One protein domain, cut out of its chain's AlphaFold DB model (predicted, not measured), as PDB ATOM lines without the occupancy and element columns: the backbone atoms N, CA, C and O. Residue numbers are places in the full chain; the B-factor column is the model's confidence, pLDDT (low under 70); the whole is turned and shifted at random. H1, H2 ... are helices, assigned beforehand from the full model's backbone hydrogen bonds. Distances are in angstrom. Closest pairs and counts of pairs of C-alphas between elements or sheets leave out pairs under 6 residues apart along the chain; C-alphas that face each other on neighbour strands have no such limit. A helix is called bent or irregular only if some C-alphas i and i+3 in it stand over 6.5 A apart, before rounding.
ATOM      1  N   ALA A  34     -31.954  17.179   5.372       90.56
ATOM      2  CA  ALA A  34     -33.243  17.516   4.767       90.56
ATOM      3  C   ALA A  34     -34.323  17.638   5.853       90.56
ATOM      4  O   ALA A  34     -34.682  16.649   6.488       90.56
ATOM      5  N   VAL A  35     -34.864  18.844   6.041       90.31
ATOM      6  CA  VAL A  35     -35.920  19.136   7.025       90.31
ATOM      7  C   VAL A  35     -37.187  19.639   6.341       90.31
ATOM      8  O   VAL A  35     -37.129  20.356   5.342       90.31
ATOM      9  N   ARG A  36     -38.352  19.263   6.880       93.62
ATOM     10  CA  ARG A  36     -39.646  19.805   6.448       93.62
ATOM     11  C   ARG A  36     -40.008  20.978   7.343       93.62
ATOM     12  O   ARG A  36     -40.108  20.813   8.552       93.62
ATOM     13  N   LEU A  37     -40.216  22.139   6.733       93.88
ATOM     14  CA  LEU A  37     -40.647  23.343   7.432       93.88
ATOM     15  C   LEU A  37     -42.130  23.608   7.143       93.88
ATOM     16  O   LEU A  37     -42.549  23.425   5.995       93.88
ATOM     17  N   PRO A  38     -42.902  24.068   8.139       97.31
ATOM     18  CA  PRO A  38     -44.191  24.712   7.909       97.31
ATOM     19  C   PRO A  38     -44.078  25.846   6.877       97.31
ATOM     20  O   PRO A  38     -43.030  26.491   6.762       97.31
ATOM     21  N   ASP A  39     -45.144  26.086   6.109       96.81
ATOM     22  CA  ASP A  39     -45.114  27.039   4.991       96.81
ATOM     23  C   ASP A  39     -44.803  28.476   5.425       96.81
ATOM     24  O   ASP A  39     -44.071  29.186   4.732       96.81
ATOM     25  N   ASP A  40     -45.305  28.891   6.585       97.56
ATOM     26  CA  ASP A  40     -45.043  30.201   7.177       97.56
ATOM     27  C   ASP A  40     -43.559  30.364   7.546       97.56
ATOM     28  O   ASP A  40     -42.934  31.375   7.214       97.56
ATOM     29  N   LEU A  41     -42.961  29.346   8.170       96.38
ATOM     30  CA  LEU A  41     -41.552  29.366   8.550       96.38
ATOM     31  C   LEU A  41     -40.646  29.352   7.317       96.38
ATOM     32  O   LEU A  41     -39.686  30.120   7.244       96.38
ATOM     33  N   ARG A  42     -40.984  28.538   6.312       95.88
ATOM     34  CA  ARG A  42     -40.283  28.524   5.022       95.88
ATOM     35  C   ARG A  42     -40.312  29.903   4.365       95.88
ATOM     36  O   ARG A  42     -39.270  30.389   3.938       95.88
ATOM     37  N   ALA A  43     -41.469  30.564   4.331       97.38
ATOM     38  CA  ALA A  43     -41.589  31.906   3.766       97.38
ATOM     39  C   ALA A  43     -40.711  32.933   4.504       97.38
ATOM     40  O   ALA A  43     -40.071  33.771   3.869       97.38
ATOM     41  N   ARG A  44     -40.614  32.843   5.837       97.12
ATOM     42  CA  ARG A  44     -39.725  33.705   6.636       97.12
ATOM     43  C   ARG A  44     -38.250  33.483   6.297       97.12
ATOM     44  O   ARG A  44     -37.516  34.456   6.130       97.12
ATOM     45  N   VAL A  45     -37.823  32.226   6.155       96.25
ATOM     46  CA  VAL A  45     -36.450  31.882   5.742       96.25
ATOM     47  C   VAL A  45     -36.145  32.431   4.347       96.25
ATOM     48  O   VAL A  45     -35.066  32.983   4.131       96.25
ATOM     49  N   ASP A  46     -37.098  32.351   3.417       96.06
ATOM     50  CA  ASP A  46     -36.946  32.871   2.053       96.06
ATOM     51  C   ASP A  46     -36.708  34.388   2.039       96.06
ATOM     52  O   ASP A  46     -35.813  34.867   1.339       96.06
ATOM     53  N   VAL A  47     -37.459  35.139   2.850       97.06
ATOM     54  CA  VAL A  47     -37.290  36.595   2.997       97.06
ATOM     55  C   VAL A  47     -35.916  36.939   3.578       97.06
ATOM     56  O   VAL A  47     -35.229  37.817   3.050       97.06
ATOM     57  N   LEU A  48     -35.484  36.237   4.629       96.12
ATOM     58  CA  LEU A  48     -34.178  36.460   5.263       96.12
ATOM     59  C   LEU A  48     -33.015  36.161   4.306       96.12
ATOM     60  O   LEU A  48     -32.075  36.951   4.198       96.12
ATOM     61  N   ALA A  49     -33.100  35.053   3.570       96.50
ATOM     62  CA  ALA A  49     -32.103  34.670   2.576       96.50
ATOM     63  C   ALA A  49     -31.993  35.721   1.455       96.50
ATOM     64  O   ALA A  49     -30.886  36.138   1.097       96.50
ATOM     65  N   ALA A  50     -33.137  36.202   0.953       95.75
ATOM     66  CA  ALA A  50     -33.196  37.236  -0.078       95.75
ATOM     67  C   ALA A  50     -32.596  38.570   0.398       95.75
ATOM     68  O   ALA A  50     -31.801  39.173  -0.325       95.75
ATOM     69  N   ALA A  51     -32.914  39.002   1.622       95.06
ATOM     70  CA  ALA A  51     -32.380  40.235   2.202       95.06
ATOM     71  C   ALA A  51     -30.850  40.190   2.366       95.06
ATOM     72  O   ALA A  51     -30.162  41.174   2.094       95.06
ATOM     73  N   GLY A  52     -30.305  39.037   2.767       90.06
ATOM     74  CA  GLY A  52     -28.871  38.850   2.994       90.06
ATOM     75  C   GLY A  52     -28.040  38.516   1.750       90.06
ATOM     76  O   GLY A  52     -26.817  38.452   1.861       90.06
ATOM     77  N   ARG A  53     -28.664  38.270   0.585       89.50
ATOM     78  CA  ARG A  53     -28.025  37.624  -0.586       89.50
ATOM     79  C   ARG A  53     -27.297  36.321  -0.211       89.50
ATOM     80  O   ARG A  53     -26.192  36.063  -0.684       89.50
ATOM     81  N   ARG A  54     -27.909  35.517   0.663       92.19
ATOM     82  CA  ARG A  54     -27.377  34.225   1.133       92.19
ATOM     83  C   ARG A  54     -28.286  33.077   0.709       92.19
ATOM     84  O   ARG A  54     -29.425  33.298   0.299       92.19
ATOM     85  N   SER A  55     -27.795  31.842   0.809       94.62
ATOM     86  CA  SER A  55     -28.637  30.668   0.586       94.62
ATOM     87  C   SER A  55     -29.567  30.422   1.783       94.62
ATOM     88  O   SER A  55     -29.268  30.807   2.913       94.62
ATOM     89  N   ARG A  56     -30.691  29.730   1.558       94.00
ATOM     90  CA  ARG A  56     -31.570  29.270   2.652       94.00
ATOM     91  C   ARG A  56     -30.823  28.373   3.634       94.00
ATOM     92  O   ARG A  56     -31.039  28.471   4.836       94.00
ATOM     93  N   SER A  57     -29.940  27.521   3.115       92.44
ATOM     94  CA  SER A  57     -29.120  26.619   3.918       92.44
ATOM     95  C   SER A  57     -28.193  27.385   4.855       92.44
ATOM     96  O   SER A  57     -28.026  26.962   5.989       92.44
ATOM     97  N   ASP A  58     -27.650  28.530   4.430       93.31
ATOM     98  CA  ASP A  58     -26.835  29.381   5.304       93.31
ATOM     99  C   ASP A  58     -27.649  29.989   6.438       93.31
ATOM    100  O   ASP A  58     -27.191  30.001   7.574       93.31
ATOM    101  N   VAL A  59     -28.861  30.462   6.138       94.94
ATOM    102  CA  VAL A  59     -29.769  31.015   7.153       94.94
ATOM    103  C   VAL A  59     -30.167  29.939   8.162       94.94
ATOM    104  O   VAL A  59     -30.132  30.185   9.362       94.94
ATOM    105  N   LEU A  60     -30.513  28.740   7.686       94.44
ATOM    106  CA  LEU A  60     -30.875  27.615   8.552       94.44
ATOM    107  C   LEU A  60     -29.692  27.147   9.396       94.44
ATOM    108  O   LEU A  60     -29.852  26.951  10.594       94.44
ATOM    109  N   ARG A  61     -28.510  27.002   8.792       93.12
ATOM    110  CA  ARG A  61     -27.283  26.637   9.502       93.12
ATOM    111  C   ARG A  61     -26.962  27.655  10.595       93.12
ATOM    112  O   ARG A  61     -26.752  27.251  11.725       93.12
ATOM    113  N   GLU A  62     -26.978  28.950  10.284       93.44
ATOM    114  CA  GLU A  62     -26.688  30.000  11.268       93.44
ATOM    115  C   GLU A  62     -27.729  30.030  12.399       93.44
ATOM    116  O   GLU A  62     -27.374  30.220  13.557       93.44
ATOM    117  N   ALA A  63     -29.011  29.823  12.085       94.19
ATOM    118  CA  ALA A  63     -30.051  29.724  13.106       94.19
ATOM    119  C   ALA A  63     -29.846  28.503  14.018       94.19
ATOM    120  O   ALA A  63     -29.992  28.621  15.228       94.19
ATOM    121  N   LEU A  64     -29.468  27.351  13.452       93.69
ATOM    122  CA  LEU A  64     -29.165  26.142  14.221       93.69
ATOM    123  C   LEU A  64     -27.921  26.321  15.096       93.69
ATOM    124  O   LEU A  64     -27.970  25.990  16.272       93.69
ATOM    125  N   GLU A  65     -26.840  26.886  14.553       93.56
ATOM    126  CA  GLU A  65     -25.597  27.162  15.291       93.56
ATOM    127  C   GLU A  65     -25.835  28.069  16.509       93.56
ATOM    128  O   GLU A  65     -25.150  27.930  17.513       93.56
ATOM    129  N   ARG A  66     -26.807  28.987  16.439       94.00
ATOM    130  CA  ARG A  66     -27.141  29.887  17.555       94.00
ATOM    131  C   ARG A  66     -27.948  29.213  18.665       94.00
ATOM    132  O   ARG A  66     -27.813  29.617  19.811       94.00
ATOM    133  N   GLU A  67     -28.791  28.243  18.323       93.56
ATOM    134  CA  GLU A  67     -29.734  27.628  19.270       93.56
ATOM    135  C   GLU A  67     -29.253  26.284  19.821       93.56
ATOM    136  O   GLU A  67     -29.748  25.827  20.851       93.56
ATOM    137  N   ILE A  68     -28.299  25.628  19.152       95.19
ATOM    138  CA  ILE A  68     -27.902  24.264  19.510       95.19
ATOM    139  C   ILE A  68     -27.334  24.172  20.930       95.19
ATOM    140  O   ILE A  68     -27.736  23.279  21.669       95.19
ATOM    141  N   ASP A  69     -26.508  25.134  21.349       92.00
ATOM    142  CA  ASP A  69     -25.905  25.149  22.687       92.00
ATOM    143  C   ASP A  69     -26.972  25.232  23.793       92.00
ATOM    144  O   ASP A  69     -26.887  24.550  24.818       92.00
ATOM    145  N   GLN A  70     -28.009  26.049  23.576       92.56
ATOM    146  CA  GLN A  70     -29.119  26.203  24.514       92.56
ATOM    147  C   GLN A  70     -29.946  24.917  24.597       92.56
ATOM    148  O   GLN A  70     -30.250  24.448  25.695       92.56
ATOM    149  N   LEU A  71     -30.264  24.310  23.451       93.56
ATOM    150  CA  LEU A  71     -30.989  23.040  23.408       93.56
ATOM    151  C   LEU A  71     -30.205  21.929  24.117       93.56
ATOM    152  O   LEU A  71     -30.774  21.187  24.914       93.56
ATOM    153  N   GLU A  72     -28.900  21.823  23.872       92.38
ATOM    154  CA  GLU A  72     -28.039  20.846  24.545       92.38
ATOM    155  C   GLU A  72     -28.026  21.034  26.066       92.38
ATOM    156  O   GLU A  72     -28.065  20.052  26.812       92.38
ATOM    157  N   TRP A  73     -28.006  22.283  26.537       91.81
ATOM    158  CA  TRP A  73     -28.103  22.584  27.963       91.81
ATOM    159  C   TRP A  73     -29.452  22.153  28.551       91.81
ATOM    160  O   TRP A  73     -29.475  21.490  29.588       91.81
ATOM    161  N   GLU A  74     -30.564  22.455  27.877       91.75
ATOM    162  CA  GLU A  74     -31.908  22.057  28.319       91.75
ATOM    163  C   GLU A  74     -32.045  20.537  28.443       91.75
ATOM    164  O   GLU A  74     -32.548  20.039  29.455       91.75
ATOM    165  N   TYR A  75     -31.548  19.791  27.452       88.12
ATOM    166  CA  TYR A  75     -31.541  18.329  27.505       88.12
ATOM    167  C   TYR A  75     -30.685  17.803  28.655       88.12
ATOM    168  O   TYR A  75     -31.135  16.914  29.377       88.12
ATOM    169  N   ARG A  76     -29.495  18.377  28.874       91.31
ATOM    170  CA  ARG A  76     -28.615  17.980  29.981       91.31
ATOM    171  C   ARG A  76     -29.280  18.203  31.336       91.31
ATOM    172  O   ARG A  76     -29.281  17.305  32.166       91.31
ATOM    173  N   VAL A  77     -29.886  19.371  31.555       90.06
ATOM    174  CA  VAL A  77     -30.601  19.673  32.805       90.06
ATOM    175  C   VAL A  77     -31.765  18.708  33.016       90.06
ATOM    176  O   VAL A  77     -31.962  18.217  34.128       90.06
ATOM    177  N   ALA A  78     -32.532  18.408  31.965       85.81
ATOM    178  CA  ALA A  78     -33.646  17.470  32.052       85.81
ATOM    179  C   ALA A  78     -33.184  16.040  32.385       85.81
ATOM    180  O   ALA A  78     -33.835  15.365  33.188       85.81
ATOM    181  N   GLU A  79     -32.069  15.598  31.799       85.62
ATOM    182  CA  GLU A  79     -31.442  14.302  32.069       85.62
ATOM    183  C   GLU A  79     -30.934  14.222  33.513       85.62
ATOM    184  O   GLU A  79     -31.392  13.363  34.265       85.62
ATOM    185  N   THR A  80     -30.124  15.189  33.952       81.81
ATOM    186  CA  THR A  80     -29.644  15.295  35.340       81.81
ATOM    187  C   THR A  80     -30.806  15.317  36.339       81.81
ATOM    188  O   THR A  80     -30.821  14.578  37.321       81.81
ATOM    189  N   ALA A  81     -31.862  16.093  36.075       82.31
ATOM    190  CA  ALA A  81     -33.041  16.126  36.942       82.31
ATOM    191  C   ALA A  81     -33.808  14.791  36.968       82.31
ATOM    192  O   ALA A  81     -34.485  14.472  37.953       82.31
ATOM    193  N   ALA A  82     -33.776  14.013  35.885       82.38
ATOM    194  CA  ALA A  82     -34.342  12.669  35.863       82.38
ATOM    195  C   ALA A  82     -33.466  11.678  36.646       82.38
ATOM    196  O   ALA A  82     -34.005  10.866  37.402       82.38
ATOM    197  N   ASP A  83     -32.144  11.775  36.523       81.50
ATOM    198  CA  ASP A  83     -31.192  10.912  37.217       81.50
ATOM    199  C   ASP A  83     -31.205  11.131  38.730       81.50
ATOM    200  O   ASP A  83     -31.371  10.155  39.470       81.50
ATOM    201  N   ILE A  84     -31.196  12.389  39.182       81.19
ATOM    202  CA  ILE A  84     -31.379  12.763  40.591       81.19
ATOM    203  C   ILE A  84     -32.699  12.201  41.134       81.19
ATOM    204  O   ILE A  84     -32.710  11.519  42.158       81.19
ATOM    205  N   ARG A  85     -33.827  12.408  40.431       78.38
ATOM    206  CA  ARG A  85     -35.140  11.890  40.872       78.38
ATOM    207  C   ARG A  85     -35.200  10.367  40.926       78.38
ATOM    208  O   ARG A  85     -35.957   9.812  41.715       78.38
ATOM    209  N   SER A  86     -34.436   9.695  40.074       84.56
ATOM    210  CA  SER A  86     -34.354   8.236  40.046       84.56
ATOM    211  C   SER A  86     -33.330   7.652  41.027       84.56
ATOM    212  O   SER A  86     -33.222   6.430  41.116       84.56
ATOM    213  N   GLY A  87     -32.585   8.500  41.747       77.06
ATOM    214  CA  GLY A  87     -31.531   8.090  42.676       77.06
ATOM    215  C   GLY A  87     -30.295   7.492  41.996       77.06
ATOM    216  O   GLY A  87     -29.539   6.770  42.641       77.06
ATOM    217  N   ARG A  88     -30.105   7.738  40.692       71.06
ATOM    218  CA  ARG A  88     -28.941   7.255  39.927       71.06
ATOM    219  C   ARG A  88     -27.719   8.160  40.052       71.06
ATOM    220  O   ARG A  88     -26.612   7.699  39.789       71.06
ATOM    221  N   GLU A  89     -27.911   9.404  40.478       74.44
ATOM    222  CA  GLU A  89     -26.835  10.353  40.752       74.44
ATOM    223  C   GLU A  89     -26.753  10.682  42.244       74.44
ATOM    224  O   GLU A  89     -27.767  10.861  42.919       74.44
ATOM    225  N   SER A  90     -25.522  10.751  42.756       69.50
ATOM    226  CA  SER A  90     -25.248  11.153  44.135       69.50
ATOM    227  C   SER A  90     -25.387  12.664  44.253       69.50
ATOM    228  O   SER A  90     -24.602  13.406  43.669       69.50
ATOM    229  N   THR A  91     -26.353  13.124  45.040       75.25
ATOM    230  CA  THR A  91     -26.504  14.541  45.378       75.25
ATOM    231  C   THR A  91     -25.769  14.859  46.672       75.25
ATOM    232  O   THR A  91     -25.872  14.106  47.638       75.25
ATOM    233  N   VAL A  92     -25.070  15.987  46.701       77.38
ATOM    234  CA  VAL A  92     -24.514  16.586  47.922       77.38
ATOM    235  C   VAL A  92     -25.473  17.689  48.370       77.38
ATOM    236  O   VAL A  92     -26.109  18.331  47.529       77.38
ATOM    237  N   SER A  93     -25.644  17.881  49.676       78.12
ATOM    238  CA  SER A  93     -26.541  18.923  50.182       78.12
ATOM    239  C   SER A  93     -25.974  20.320  49.913       78.12
ATOM    240  O   SER A  93     -24.760  20.523  49.864       78.12
ATOM    241  N   LEU A  94     -26.854  21.316  49.779       76.62
ATOM    242  CA  LEU A  94     -26.435  22.703  49.561       76.62
ATOM    243  C   LEU A  94     -25.564  23.228  50.718       76.62
ATOM    244  O   LEU A  94     -24.598  23.945  50.482       76.62
ATOM    245  N   ALA A  95     -25.856  22.813  51.955       77.94
ATOM    246  CA  ALA A  95     -25.074  23.176  53.136       77.94
ATOM    247  C   ALA A  95     -23.624  22.665  53.069       77.94
ATOM    248  O   ALA A  95     -22.697  23.390  53.427       77.94
ATOM    249  N   GLU A  96     -23.418  21.438  52.581       80.06
ATOM    250  CA  GLU A  96     -22.081  20.865  52.394       80.06
ATOM    251  C   GLU A  96     -21.295  21.613  51.307       80.06
ATOM    252  O   GLU A  96     -20.124  21.930  51.514       80.06
ATOM    253  N   VAL A  97     -21.942  21.966  50.189       83.81
ATOM    254  CA  VAL A  97     -21.318  22.745  49.102       83.81
ATOM    255  C   VAL A  97     -20.945  24.157  49.567       83.81
ATOM    256  O   VAL A  97     -19.839  24.625  49.304       83.81
ATOM    257  N   ASN A  98     -21.835  24.829  50.298       83.75
ATOM    258  CA  ASN A  98     -21.594  26.166  50.845       83.75
ATOM    259  C   ASN A  98     -20.406  26.170  51.819       83.75
ATOM    260  O   ASN A  98     -19.516  27.019  51.721       83.75
ATOM    261  N   ALA A  99     -20.331  25.164  52.696       83.25
ATOM    262  CA  ALA A  99     -19.208  24.991  53.609       83.25
ATOM    263  C   ALA A  99     -17.873  24.770  52.872       83.25
ATOM    264  O   ALA A  99     -16.849  25.302  53.300       83.25
ATOM    265  N   GLU A 100     -17.873  24.023  51.761       85.25
ATOM    266  CA  GLU A 100     -16.680  23.804  50.932       85.25
ATOM    267  C   GLU A 100     -16.228  25.081  50.205       85.25
ATOM    268  O   GLU A 100     -15.030  25.363  50.128       85.25
TER     269      GLU A 100
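Overview. This is residues 34 to 100 of the 113 residues of the protein "RHH_1 domain-containing protein" of Corynebacterium mastitidis (UniProt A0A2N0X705). One long bent helix, H2, makes most of the length of this model, and the helix H1 lies crosswise at its first end, where residues 45 to 49 of H1 touch the arm H2a. The second arm H2b runs on away from H1, and beyond it a stretch without a named element leads to the short helix H3, which sticks out at the far end and touches no other helix. The printed part has 67 residues with three named helices, H1, H2 and H3 in that order, and no named strand; the class is all helix. It is extended, with a radius of gyration of the C-alphas of 20.3 A, and spans 56 by 25 by 17 A.

Arrangement. H1, residues 39 to 52, is followed after a tight link of 3 residues by H2, residues 56 to 85. By its hydrogen bonds H2 was assigned as one helix, but it is bent: C-alphas 66 and 69 are 7.1 A apart. Its arms are H2a, residues 56 to 66, and H2b, residues 69 to 85; their lines stand at a steep tilt of 45 degrees. H1 touches H2a with residues 45 to 49 alone, and their closest C-alphas, those of Ala 49 and Arg 56, are 5.4 A apart. The lines of H1 and H2a are about perpendicular, at 84 degrees, and their centres are 11.7 A apart. H1 and H2b are apart. H3, residues 94 to 100, follows H2 after a short link of 8 residues and is apart from H1, H2a and H2b. In H1, H2a, H2b and H3 every O i to N i+4 pair is within hydrogen-bond range.

Along the chain. H1 begins at C-alpha 39, at (-45.114, 27.039, 4.991), and measures 20.2 A from first to last C-alpha. H2a begins at C-alpha 56, at (-31.570, 29.270, 2.652), and measures 15.6 A. H2b, 24.3 A long, ends at C-alpha 85, at (-35.140, 11.890, 40.872). H3, 9.9 A long, ends at C-alpha 100, at (-16.680, 23.804, 50.932).

Size, cuts and confidence. The two C-alphas farthest apart are those of Ala 50 and Ala 99, at 56.8 A; those of the first and last printed residues, Ala 34 and Glu 100, are 49.4 A apart. Residues 64 to 79, 82 to 87 and 90 to 100 stand free. The printed part has no cut, and neither link between the helices is long. The mean pLDDT of the printed part is 89.1, and residue 90 is the one printed residue under 70.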